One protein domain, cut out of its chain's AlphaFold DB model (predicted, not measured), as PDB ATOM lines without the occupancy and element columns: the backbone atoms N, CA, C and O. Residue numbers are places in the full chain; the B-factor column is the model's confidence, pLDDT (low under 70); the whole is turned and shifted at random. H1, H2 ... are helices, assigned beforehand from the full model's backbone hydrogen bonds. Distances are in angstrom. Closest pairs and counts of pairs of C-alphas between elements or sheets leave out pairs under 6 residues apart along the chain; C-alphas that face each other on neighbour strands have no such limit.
ATOM      1  N   ILE A 210     -37.244  19.014  -0.664       57.62
ATOM      2  CA  ILE A 210     -37.438  17.771   0.071       57.62
ATOM      3  C   ILE A 210     -37.551  18.223   1.525       57.62
ATOM      4  O   ILE A 210     -36.568  18.641   2.132       57.62
ATOM      5  N   PHE A 211     -38.782  18.303   2.025       75.69
ATOM      6  CA  PHE A 211     -39.036  18.691   3.398       75.69
ATOM      7  C   PHE A 211     -38.668  17.485   4.244       75.69
ATOM      8  O   PHE A 211     -39.418  16.510   4.302       75.69
ATOM      9  N   LEU A 212     -37.482  17.541   4.840       83.56
ATOM     10  CA  LEU A 212     -37.100  16.604   5.880       83.56
ATOM     11  C   LEU A 212     -38.097  16.724   7.035       83.56
ATOM     12  O   LEU A 212     -38.574  17.818   7.353       83.56
ATOM     13  N   THR A 213     -38.433  15.602   7.667       90.94
ATOM     14  CA  THR A 213     -39.164  15.664   8.934       90.94
ATOM     15  C   THR A 213     -38.269  16.300  10.009       90.94
ATOM     16  O   THR A 213     -37.042  16.258   9.882       90.94
ATOM     17  N   PRO A 214     -38.828  16.862  11.096       93.81
ATOM     18  CA  PRO A 214     -38.020  17.390  12.200       93.81
ATOM     19  C   PRO A 214     -37.011  16.369  12.750       93.81
ATOM     20  O   PRO A 214     -35.901  16.725  13.139       93.81
ATOM     21  N   GLU A 215     -37.369  15.082  12.739       92.62
ATOM     22  CA  GLU A 215     -36.469  13.993  13.114       92.62
ATOM     23  C   GLU A 215     -35.304  13.847  12.128       92.62
ATOM     24  O   GLU A 215     -34.161  13.691  12.555       92.62
ATOM     25  N   GLN A 216     -35.567  13.930  10.823       90.75
ATOM     26  CA  GLN A 216     -34.527  13.877   9.795       90.75
ATOM     27  C   GLN A 216     -33.606  15.104   9.843       90.75
ATOM     28  O   GLN A 216     -32.395  14.957   9.708       90.75
ATOM     29  N   GLU A 217     -34.134  16.305  10.100       94.19
ATOM     30  CA  GLU A 217     -33.305  17.505  10.306       94.19
ATOM     31  C   GLU A 217     -32.367  17.340  11.511       94.19
ATOM     32  O   GLU A 217     -31.174  17.642  11.423       94.19
ATOM     33  N   GLN A 218     -32.878  16.783  12.615       95.31
ATOM     34  CA  GLN A 218     -32.066  16.485  13.792       95.31
ATOM     35  C   GLN A 218     -30.961  15.463  13.476       95.31
ATOM     36  O   GLN A 218     -29.829  15.619  13.938       95.31
ATOM     37  N   GLN A 219     -31.257  14.451  12.656       95.06
ATOM     38  CA  GLN A 219     -30.275  13.463  12.200       95.06
ATOM     39  C   GLN A 219     -29.175  14.092  11.328       95.06
ATOM     40  O   GLN A 219     -28.000  13.771  11.515       95.06
ATOM     41  N   VAL A 220     -29.521  15.019  10.425       95.31
ATOM     42  CA  VAL A 220     -28.537  15.787   9.637       95.31
ATOM     43  C   VAL A 220     -27.590  16.547  10.570       95.31
ATOM     44  O   VAL A 220     -26.369  16.454  10.428       95.31
ATOM     45  N   ASP A 221     -28.132  17.268  11.553       95.88
ATOM     46  CA  ASP A 221     -27.335  18.053  12.503       95.88
ATOM     47  C   ASP A 221     -26.427  17.169  13.377       95.88
ATOM     48  O   ASP A 221     -25.299  17.552  13.709       95.88
ATOM     49  N   ASP A 222     -26.883  15.970  13.739       95.25
ATOM     50  CA  ASP A 222     -26.090  14.989  14.485       95.25
ATOM     51  C   ASP A 222     -24.900  14.473  13.667       95.25
ATOM     52  O   ASP A 222     -23.774  14.439  14.182       95.25
ATOM     53  N   ILE A 223     -25.116  14.155  12.384       93.06
ATOM     54  CA  ILE A 223     -24.043  13.772  11.456       93.06
ATOM     55  C   ILE A 223     -23.059  14.928  11.291       93.06
ATOM     56  O   ILE A 223     -21.862  14.734  11.498       93.06
ATOM     57  N   MET A 224     -23.531  16.141  10.999       96.31
ATOM     58  CA  MET A 224     -22.656  17.302  10.792       96.31
ATOM     59  C   MET A 224     -21.785  17.590  12.023       96.31
ATOM     60  O   MET A 224     -20.589  17.867  11.897       96.31
ATOM     61  N   ARG A 225     -22.336  17.443  13.236       96.25
ATOM     62  CA  ARG A 225     -21.562  17.547  14.485       96.25
ATOM     63  C   ARG A 225     -20.544  16.420  14.644       96.25
ATOM     64  O   ARG A 225     -19.449  16.657  15.157       96.25
ATOM     65  N   ALA A 226     -20.877  15.193  14.251       92.19
ATOM     66  CA  ALA A 226     -19.937  14.074  14.279       92.19
ATOM     67  C   ALA A 226     -18.778  14.275  13.286       92.19
ATOM     68  O   ALA A 226     -17.622  14.110  13.675       92.19
ATOM     69  N   LEU A 227     -19.070  14.728  12.065       90.62
ATOM     70  CA  LEU A 227     -18.075  15.047  11.039       90.62
ATOM     71  C   LEU A 227     -17.132  16.171  11.481       90.62
ATOM     72  O   LEU A 227     -15.914  16.029  11.377       90.62
ATOM     73  N   ALA A 228     -17.677  17.237  12.076       93.31
ATOM     74  CA  ALA A 228     -16.878  18.327  12.626       93.31
ATOM     75  C   ALA A 228     -15.934  17.849  13.745       93.31
ATOM     76  O   ALA A 228     -14.764  18.229  13.772       93.31
ATOM     77  N   ARG A 229     -16.404  16.967  14.642       94.56
ATOM     78  CA  ARG A 229     -15.557  16.359  15.691       94.56
ATOM     79  C   ARG A 229     -14.454  15.466  15.121       94.56
ATOM     80  O   ARG A 229     -13.391  15.378  15.725       94.56
ATOM     81  N   ALA A 230     -14.692  14.840  13.970       87.31
ATOM     82  CA  ALA A 230     -13.703  14.048  13.243       87.31
ATOM     83  C   ALA A 230     -12.756  14.896  12.364       87.31
ATOM     84  O   ALA A 230     -11.865  14.343  11.720       87.31
ATOM     85  N   GLY A 231     -12.931  16.224  12.325       91.00
ATOM     86  CA  GLY A 231     -12.118  17.128  11.511       91.00
ATOM     87  C   GLY A 231     -12.364  17.000  10.005       91.00
ATOM     88  O   GLY A 231     -11.443  17.232   9.227       91.00
ATOM     89  N   ILE A 232     -13.573  16.596   9.598       86.62
ATOM     90  CA  ILE A 232     -13.987  16.481   8.195       86.62
ATOM     91  C   ILE A 232     -14.783  17.737   7.833       86.62
ATOM     92  O   ILE A 232     -15.866  17.956   8.374       86.62
ATOM     93  N   THR A 233     -14.254  18.573   6.936       86.00
ATOM     94  CA  THR A 233     -14.840  19.895   6.616       86.00
ATOM     95  C   THR A 233     -15.337  20.039   5.176       86.00
ATOM     96  O   THR A 233     -15.919  21.062   4.836       86.00
ATOM     97  N   GLY A 234     -15.109  19.036   4.323       81.44
ATOM     98  CA  GLY A 234     -15.452  19.085   2.893       81.44
ATOM     99  C   GLY A 234     -16.884  18.674   2.529       81.44
ATOM    100  O   GLY A 234     -17.245  18.760   1.362       81.44
ATOM    101  N   ILE A 235     -17.689  18.212   3.489       83.69
ATOM    102  CA  ILE A 235     -19.037  17.680   3.233       83.69
ATOM    103  C   ILE A 235     -20.069  18.755   3.546       83.69
ATOM    104  O   ILE A 235     -20.086  19.295   4.654       83.69
ATOM    105  N   SER A 236     -20.931  19.070   2.578       88.19
ATOM    106  CA  SER A 236     -21.975  20.065   2.785       88.19
ATOM    107  C   SER A 236     -23.171  19.467   3.530       88.19
ATOM    108  O   SER A 236     -23.465  18.275   3.429       88.19
ATOM    109  N   ARG A 237     -23.898  20.317   4.264       91.69
ATOM    110  CA  ARG A 237     -25.174  19.938   4.889       91.69
ATOM    111  C   ARG A 237     -26.162  19.410   3.843       91.69
ATOM    112  O   ARG A 237     -26.817  18.410   4.093       91.69
ATOM    113  N   GLU A 238     -26.216  20.054   2.677       84.25
ATOM    114  CA  GLU A 238     -27.120  19.693   1.579       84.25
ATOM    115  C   GLU A 238     -26.884  18.259   1.082       84.25
ATOM    116  O   GLU A 238     -27.839  17.546   0.780       84.25
ATOM    117  N   ASP A 239     -25.631  17.797   1.045       81.06
ATOM    118  CA  ASP A 239     -25.315  16.420   0.645       81.06
ATOM    119  C   ASP A 239     -25.874  15.403   1.650       81.06
ATOM    120  O   ASP A 239     -26.424  14.374   1.259       81.06
ATOM    121  N   ILE A 240     -25.793  15.710   2.949       87.62
ATOM    122  CA  ILE A 240     -26.366  14.872   4.010       87.62
ATOM    123  C   ILE A 240     -27.898  14.912   3.975       87.62
ATOM    124  O   ILE A 240     -28.538  13.870   4.111       87.62
ATOM    125  N   GLU A 241     -28.489  16.088   3.742       87.00
ATOM    126  CA  GLU A 241     -29.940  16.253   3.586       87.00
ATOM    127  C   GLU A 241     -30.472  15.423   2.416       87.00
ATOM    128  O   GLU A 241     -31.486  14.744   2.564       87.00
ATOM    129  N   LYS A 242     -29.767  15.410   1.276       77.19
ATOM    130  CA  LYS A 242     -30.124  14.574   0.122       77.19
ATOM    131  C   LYS A 242     -30.063  13.091   0.460       77.19
ATOM    132  O   LYS A 242     -31.017  12.381   0.172       77.19
ATOM    133  N   LEU A 243     -28.996  12.622   1.110       77.31
ATOM    134  CA  LEU A 243     -28.870  11.208   1.478       77.31
ATOM    135  C   LEU A 243     -29.970  10.756   2.450       77.31
ATOM    136  O   LEU A 243     -30.585   9.712   2.233       77.31
ATOM    137  N   ILE A 244     -30.261  11.547   3.486       83.50
ATOM    138  CA  ILE A 244     -31.336  11.236   4.442       83.50
ATOM    139  C   ILE A 244     -32.713  11.343   3.771       83.50
ATOM    140  O   ILE A 244     -33.568  10.482   3.985       83.50
ATOM    141  N   GLY A 245     -32.922  12.351   2.920       74.94
ATOM    142  CA  GLY A 245     -34.135  12.507   2.116       74.94
ATOM    143  C   GLY A 245     -34.367  11.344   1.147       74.94
ATOM    144  O   GLY A 245     -35.512  10.972   0.903       74.94
ATOM    145  N   SER A 246     -33.290  10.718   0.667       63.38
ATOM    146  CA  SER A 246     -33.297   9.488  -0.135       63.38
ATOM    147  C   SER A 246     -33.411   8.200   0.697       63.38
ATOM    148  O   SER A 246     -33.321   7.108   0.141       63.38
ATOM    149  N   GLY A 247     -33.610   8.294   2.017       74.31
ATOM    150  CA  GLY A 247     -33.884   7.150   2.892       74.31
ATOM    151  C   GLY A 247     -32.655   6.436   3.461       74.31
ATOM    152  O   GLY A 247     -32.798   5.337   3.999       74.31
ATOM    153  N   PHE A 248     -31.455   7.021   3.372       66.75
ATOM    154  CA  PHE A 248     -30.259   6.425   3.973       66.75
ATOM    155  C   PHE A 248     -30.297   6.536   5.490       66.75
ATOM    156  O   PHE A 248     -30.562   7.600   6.049       66.75
ATOM    157  N   ASP A 249     -29.958   5.431   6.150       83.12
ATOM    158  CA  ASP A 249     -29.797   5.407   7.594       83.12
ATOM    159  C   ASP A 249     -28.643   6.345   8.025       83.12
ATOM    160  O   ASP A 249     -27.517   6.205   7.532       83.12
ATOM    161  N   PRO A 250     -28.879   7.283   8.961       83.88
ATOM    162  CA  PRO A 250     -27.866   8.231   9.422       83.88
ATOM    163  C   PRO A 250     -26.584   7.579   9.951       83.88
ATOM    164  O   PRO A 250     -25.482   8.087   9.722       83.88
ATOM    165  N   GLY A 251     -26.714   6.445  10.650       75.50
ATOM    166  CA  GLY A 251     -25.574   5.702  11.185       75.50
ATOM    167  C   GLY A 251     -24.686   5.157  10.072       75.50
ATOM    168  O   GLY A 251     -23.464   5.261  10.144       75.50
ATOM    169  N   SER A 252     -25.308   4.660   9.008       67.81
ATOM    170  CA  SER A 252     -24.649   4.145   7.810       67.81
ATOM    171  C   SER A 252     -23.895   5.225   7.033       67.81
ATOM    172  O   SER A 252     -22.745   5.012   6.648       67.81
ATOM    173  N   ILE A 253     -24.501   6.409   6.865       77.06
ATOM    174  CA  ILE A 253     -23.842   7.572   6.244       77.06
ATOM    175  C   ILE A 253     -22.581   7.935   7.037       77.06
ATOM    176  O   ILE A 253     -21.495   8.069   6.470       77.06
ATOM    177  N   LEU A 254     -22.709   8.058   8.360       81.06
ATOM    178  CA  LEU A 254     -21.593   8.432   9.222       81.06
ATOM    179  C   LEU A 254     -20.492   7.359   9.242       81.06
ATOM    180  O   LEU A 254     -19.315   7.701   9.136       81.06
ATOM    181  N   ALA A 255     -20.860   6.079   9.341       69.62
ATOM    182  CA  ALA A 255     -19.920   4.961   9.322       69.62
ATOM    183  C   ALA A 255     -19.127   4.911   8.010       69.62
ATOM    184  O   ALA A 255     -17.905   4.779   8.046       69.62
ATOM    185  N   ALA A 256     -19.787   5.105   6.863       69.69
ATOM    186  CA  ALA A 256     -19.121   5.152   5.562       69.69
ATOM    187  C   ALA A 256     -18.098   6.298   5.485       69.69
ATOM    188  O   ALA A 256     -16.943   6.082   5.115       69.69
ATOM    189  N   ILE A 257     -18.493   7.504   5.904       76.69
ATOM    190  CA  ILE A 257     -17.617   8.682   5.879       76.69
ATOM    191  C   ILE A 257     -16.396   8.496   6.789       76.69
ATOM    192  O   ILE A 257     -15.262   8.764   6.380       76.69
ATOM    193  N   LEU A 258     -16.614   8.029   8.020       76.50
ATOM    194  CA  LEU A 258     -15.535   7.788   8.977       76.50
ATOM    195  C   LEU A 258     -14.631   6.634   8.532       76.50
ATOM    196  O   LEU A 258     -13.413   6.737   8.671       76.50
ATOM    197  N   GLY A 259     -15.198   5.585   7.933       67.00
ATOM    198  CA  GLY A 259     -14.450   4.478   7.342       67.00
ATOM    199  C   GLY A 259     -13.515   4.948   6.226       67.00
ATOM    200  O   GLY A 259     -12.332   4.608   6.222       67.00
ATOM    201  N   TRP A 260     -13.986   5.813   5.321       77.25
ATOM    202  CA  TRP A 260     -13.131   6.398   4.278       77.25
ATOM    203  C   TRP A 260     -12.031   7.288   4.852       77.25
ATOM    204  O   TRP A 260     -10.892   7.234   4.381       77.25
ATOM    205  N   LYS A 261     -12.337   8.068   5.893       78.50
ATOM    206  CA  LYS A 261     -11.328   8.864   6.601       78.50
ATOM    207  C   LYS A 261     -10.265   7.969   7.249       78.50
ATOM    208  O   LYS A 261      -9.077   8.252   7.109       78.50
ATOM    209  N   GLY A 262     -10.674   6.872   7.889       68.88
ATOM    210  CA  GLY A 262      -9.779   5.858   8.460       68.88
ATOM    211  C   GLY A 262      -8.904   5.167   7.409       68.88
ATOM    212  O   GLY A 262      -7.737   4.885   7.666       68.88
ATOM    213  N   ALA A 263      -9.423   5.000   6.190       60.66
ATOM    214  CA  ALA A 263      -8.684   4.497   5.031       60.66
ATOM    215  C   ALA A 263      -7.748   5.540   4.375       60.66
ATOM    216  O   ALA A 263      -7.183   5.283   3.310       60.66
ATOM    217  N   GLY A 264      -7.579   6.723   4.980       75.62
ATOM    218  CA  GLY A 264      -6.657   7.761   4.516       75.62
ATOM    219  C   GLY A 264      -7.173   8.611   3.351       75.62
ATOM    220  O   GLY A 264      -6.372   9.277   2.697       75.62
ATOM    221  N   LYS A 265      -8.485   8.604   3.070       71.81
ATOM    222  CA  LYS A 265      -9.080   9.459   2.031       71.81
ATOM    223  C   LYS A 265      -9.102  10.925   2.451       71.81
ATOM    224  O   LYS A 265      -9.381  11.259   3.604       71.81
ATOM    225  N   SER A 266      -8.810  11.802   1.494       79.19
ATOM    226  CA  SER A 266      -8.933  13.246   1.681       79.19
ATOM    227  C   SER A 266     -10.400  13.677   1.748       79.19
ATOM    228  O   SER A 266     -11.282  13.021   1.196       79.19
ATOM    229  N   ASP A 267     -10.666  14.817   2.381       73.56
ATOM    230  CA  ASP A 267     -12.024  15.358   2.513       73.56
ATOM    231  C   ASP A 267     -12.696  15.596   1.148       73.56
ATOM    232  O   ASP A 267     -13.896  15.378   1.007       73.56
ATOM    233  N   ASN A 268     -11.919  15.968   0.125       65.62
ATOM    234  CA  ASN A 268     -12.421  16.157  -1.238       65.62
ATOM    235  C   ASN A 268     -12.785  14.827  -1.915       65.62
ATOM    236  O   ASN A 268     -13.777  14.761  -2.637       65.62
ATOM    237  N   GLU A 269     -12.014  13.758  -1.685       65.25
ATOM    238  CA  GLU A 269     -12.372  12.419  -2.173       65.25
ATOM    239  C   GLU A 269     -13.640  11.905  -1.488       65.25
ATOM    240  O   GLU A 269     -14.493  11.314  -2.143       65.25
ATOM    241  N   ILE A 270     -13.779  12.160  -0.187       73.19
ATOM    242  CA  ILE A 270     -14.970  11.803   0.586       73.19
ATOM    243  C   ILE A 270     -16.197  12.559   0.063       73.19
ATOM    244  O   ILE A 270     -17.227  11.938  -0.186       73.19
ATOM    245  N   ALA A 271     -16.082  13.870  -0.164       68.62
ATOM    246  CA  ALA A 271     -17.158  14.687  -0.725       68.62
ATOM    247  C   ALA A 271     -17.563  14.217  -2.132       68.62
ATOM    248  O   ALA A 271     -18.748  14.113  -2.434       68.62
ATOM    249  N   LEU A 272     -16.591  13.853  -2.975       65.69
ATOM    250  CA  LEU A 272     -16.859  13.302  -4.302       65.69
ATOM    251  C   LEU A 272     -17.561  11.937  -4.230       65.69
ATOM    252  O   LEU A 272     -18.495  11.694  -4.989       65.69
ATOM    253  N   LEU A 273     -17.145  11.051  -3.320       65.88
ATOM    254  CA  LEU A 273     -17.805   9.760  -3.103       65.88
ATOM    255  C   LEU A 273     -19.248   9.945  -2.619       65.88
ATOM    256  O   LEU A 273     -20.147   9.275  -3.124       65.88
ATOM    257  N   LEU A 274     -19.485  10.895  -1.715       69.06
ATOM    258  CA  LEU A 274     -20.825  11.295  -1.281       69.06
ATOM    259  C   LEU A 274     -21.667  11.824  -2.437       69.06
ATOM    260  O   LEU A 274     -22.794  11.377  -2.624       69.06
ATOM    261  N   PHE A 275     -21.112  12.735  -3.234       63.03
ATOM    262  CA  PHE A 275     -21.801  13.315  -4.377       63.03
ATOM    263  C   PHE A 275     -22.175  12.249  -5.408       63.03
ATOM    264  O   PHE A 275     -23.306  12.226  -5.886       63.03
ATOM    265  N   LEU A 276     -21.263  11.323  -5.719       59.19
ATOM    266  CA  LEU A 276     -21.542  10.190  -6.604       59.19
ATOM    267  C   LEU A 276     -22.604   9.257  -6.014       59.19
ATOM    268  O   LEU A 276     -23.417   8.718  -6.757       59.19
ATOM    269  N   THR A 277     -22.627   9.088  -4.693       62.47
ATOM    270  CA  THR A 277     -23.657   8.301  -4.006       62.47
ATOM    271  C   THR A 277     -25.019   8.970  -4.145       62.47
ATOM    272  O   THR A 277     -25.941   8.362  -4.672       62.47
ATOM    273  N   ALA A 278     -25.119  10.248  -3.771       58.22
ATOM    274  CA  ALA A 278     -26.342  11.042  -3.846       58.22
ATOM    275  C   ALA A 278     -26.848  11.228  -5.288       58.22
ATOM    276  O   ALA A 278     -28.053  11.253  -5.522       58.22
ATOM    277  N   SER A 279     -25.945  11.320  -6.268       54.19
ATOM    278  CA  SER A 279     -26.303  11.509  -7.682       54.19
ATOM    279  C   SER A 279     -26.775  10.221  -8.357       54.19
ATOM    280  O   SER A 279     -27.629  10.279  -9.233       54.19
ATOM    281  N   ASN A 280     -26.263   9.058  -7.942       54.69
ATOM    282  CA  ASN A 280     -26.710   7.753  -8.447       54.69
ATOM    283  C   ASN A 280     -27.947   7.211  -7.706       54.69
ATOM    284  O   ASN A 280     -28.378   6.092  -7.972       54.69
ATOM    285  N   LEU A 281     -28.503   7.991  -6.772       49.41
ATOM    286  CA  LEU A 281     -29.593   7.594  -5.884       49.41
ATOM    287  C   LEU A 281     -30.996   7.991  -6.341       49.41
ATOM    288  O   LEU A 281     -31.975   7.685  -5.666       49.41
ATOM    289  N   MET A 282     -31.110   8.656  -7.487       44.59
ATOM    290  CA  MET A 282     -32.403   8.999  -8.071       44.59
ATOM    291  C   MET A 282     -33.037   7.749  -8.708       44.59
ATOM    292  O   MET A 282     -32.878   7.530  -9.903       44.59
ATOM    293  N   ASP A 283     -33.708   6.923  -7.893       52.00
ATOM    294  CA  ASP A 283     -34.781   5.949  -8.210       52.00
ATOM    295  C   ASP A 283     -34.624   5.005  -9.422       52.00
ATOM    296  O   ASP A 283     -35.574   4.322  -9.819       52.00
ATOM    297  N   THR A 284     -33.443   4.899 -10.028       69.50
ATOM    298  CA  THR A 284     -33.266   4.079 -11.226       69.50
ATOM    299  C   THR A 284     -32.847   2.676 -10.824       69.50
ATOM    300  O   THR A 284     -31.674   2.380 -10.605       69.50
TER     301      THR A 284
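AT A GLANCE: This is residues 210 to 284 of the 423 residues of an uncharacterized protein of Ktedonobacteraceae bacterium (UniProt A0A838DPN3). Four helices form a small ring of contacts: H1 lies along one side, H4 along the opposite side, and H2 and H3 fill the space between them, H2 bridging one end of H4 and H3 the other. H1 and H3 run nearly side by side, H2 crosses H1 steeply, and H3 folds back into H4 as a helical hairpin. The printed part has 75 residues with four named helices, in the order H1, H2, H3, H4, and no named strand; the class is all helix, with mostly crossed helix packing. The whole is compact, with a radius of gyration of the C-alphas of 11.7 A and spans of 33 by 28 by 17 A.

HOW THE PARTS SIT: H1, residues 214 to 229, touches H2, residues 237 to 245, opposite ways at a steep tilt of 46 degrees; their closest C-alphas, of Val 220 and Ile 240, are 6.1 A apart. H1 touches H3, residues 250 to 262, the same way at a shallow tilt of 15 degrees, closest at the C-alphas of Ile 223 and Leu 254, 6.3 A. H2 and H3 are close but not clearly touching, with the C-alphas of Ile 244 and Pro 250 closest at 6.8 A. H4, residues 267 to 279, touches H2 with residues 274 to 278 alone, closest at the C-alphas of Leu 243 and Ala 278, 5.9 A. H3 and H4, a hairpin, run opposite ways at 37 degrees, a tilt only just steep; the C-alphas of Ile 257 and Ile 270 are closest, 6.7 A. H1 and H4 are apart. In H1, H2, H3 and H4 every O i to N i+4 pair is within hydrogen-bond range.

IN THESE COORDINATES: H1 begins at C-alpha 214, (-38.020, 17.390, 12.200), and is 22.8 A long. H2 measures 12.0 A, H3 18.3 A and H4 18.0 A. H4 ends at C-alpha 279, (-26.303, 11.509, -7.682).

THE WHOLE: The C-alphas farthest apart, of Arg 229 and Thr 284, are 34.5 A apart. The printed part has no cut and no long link. Mean pLDDT of the printed part is 77.6, but 65 in H4, and residues 271 to 284 are under 70.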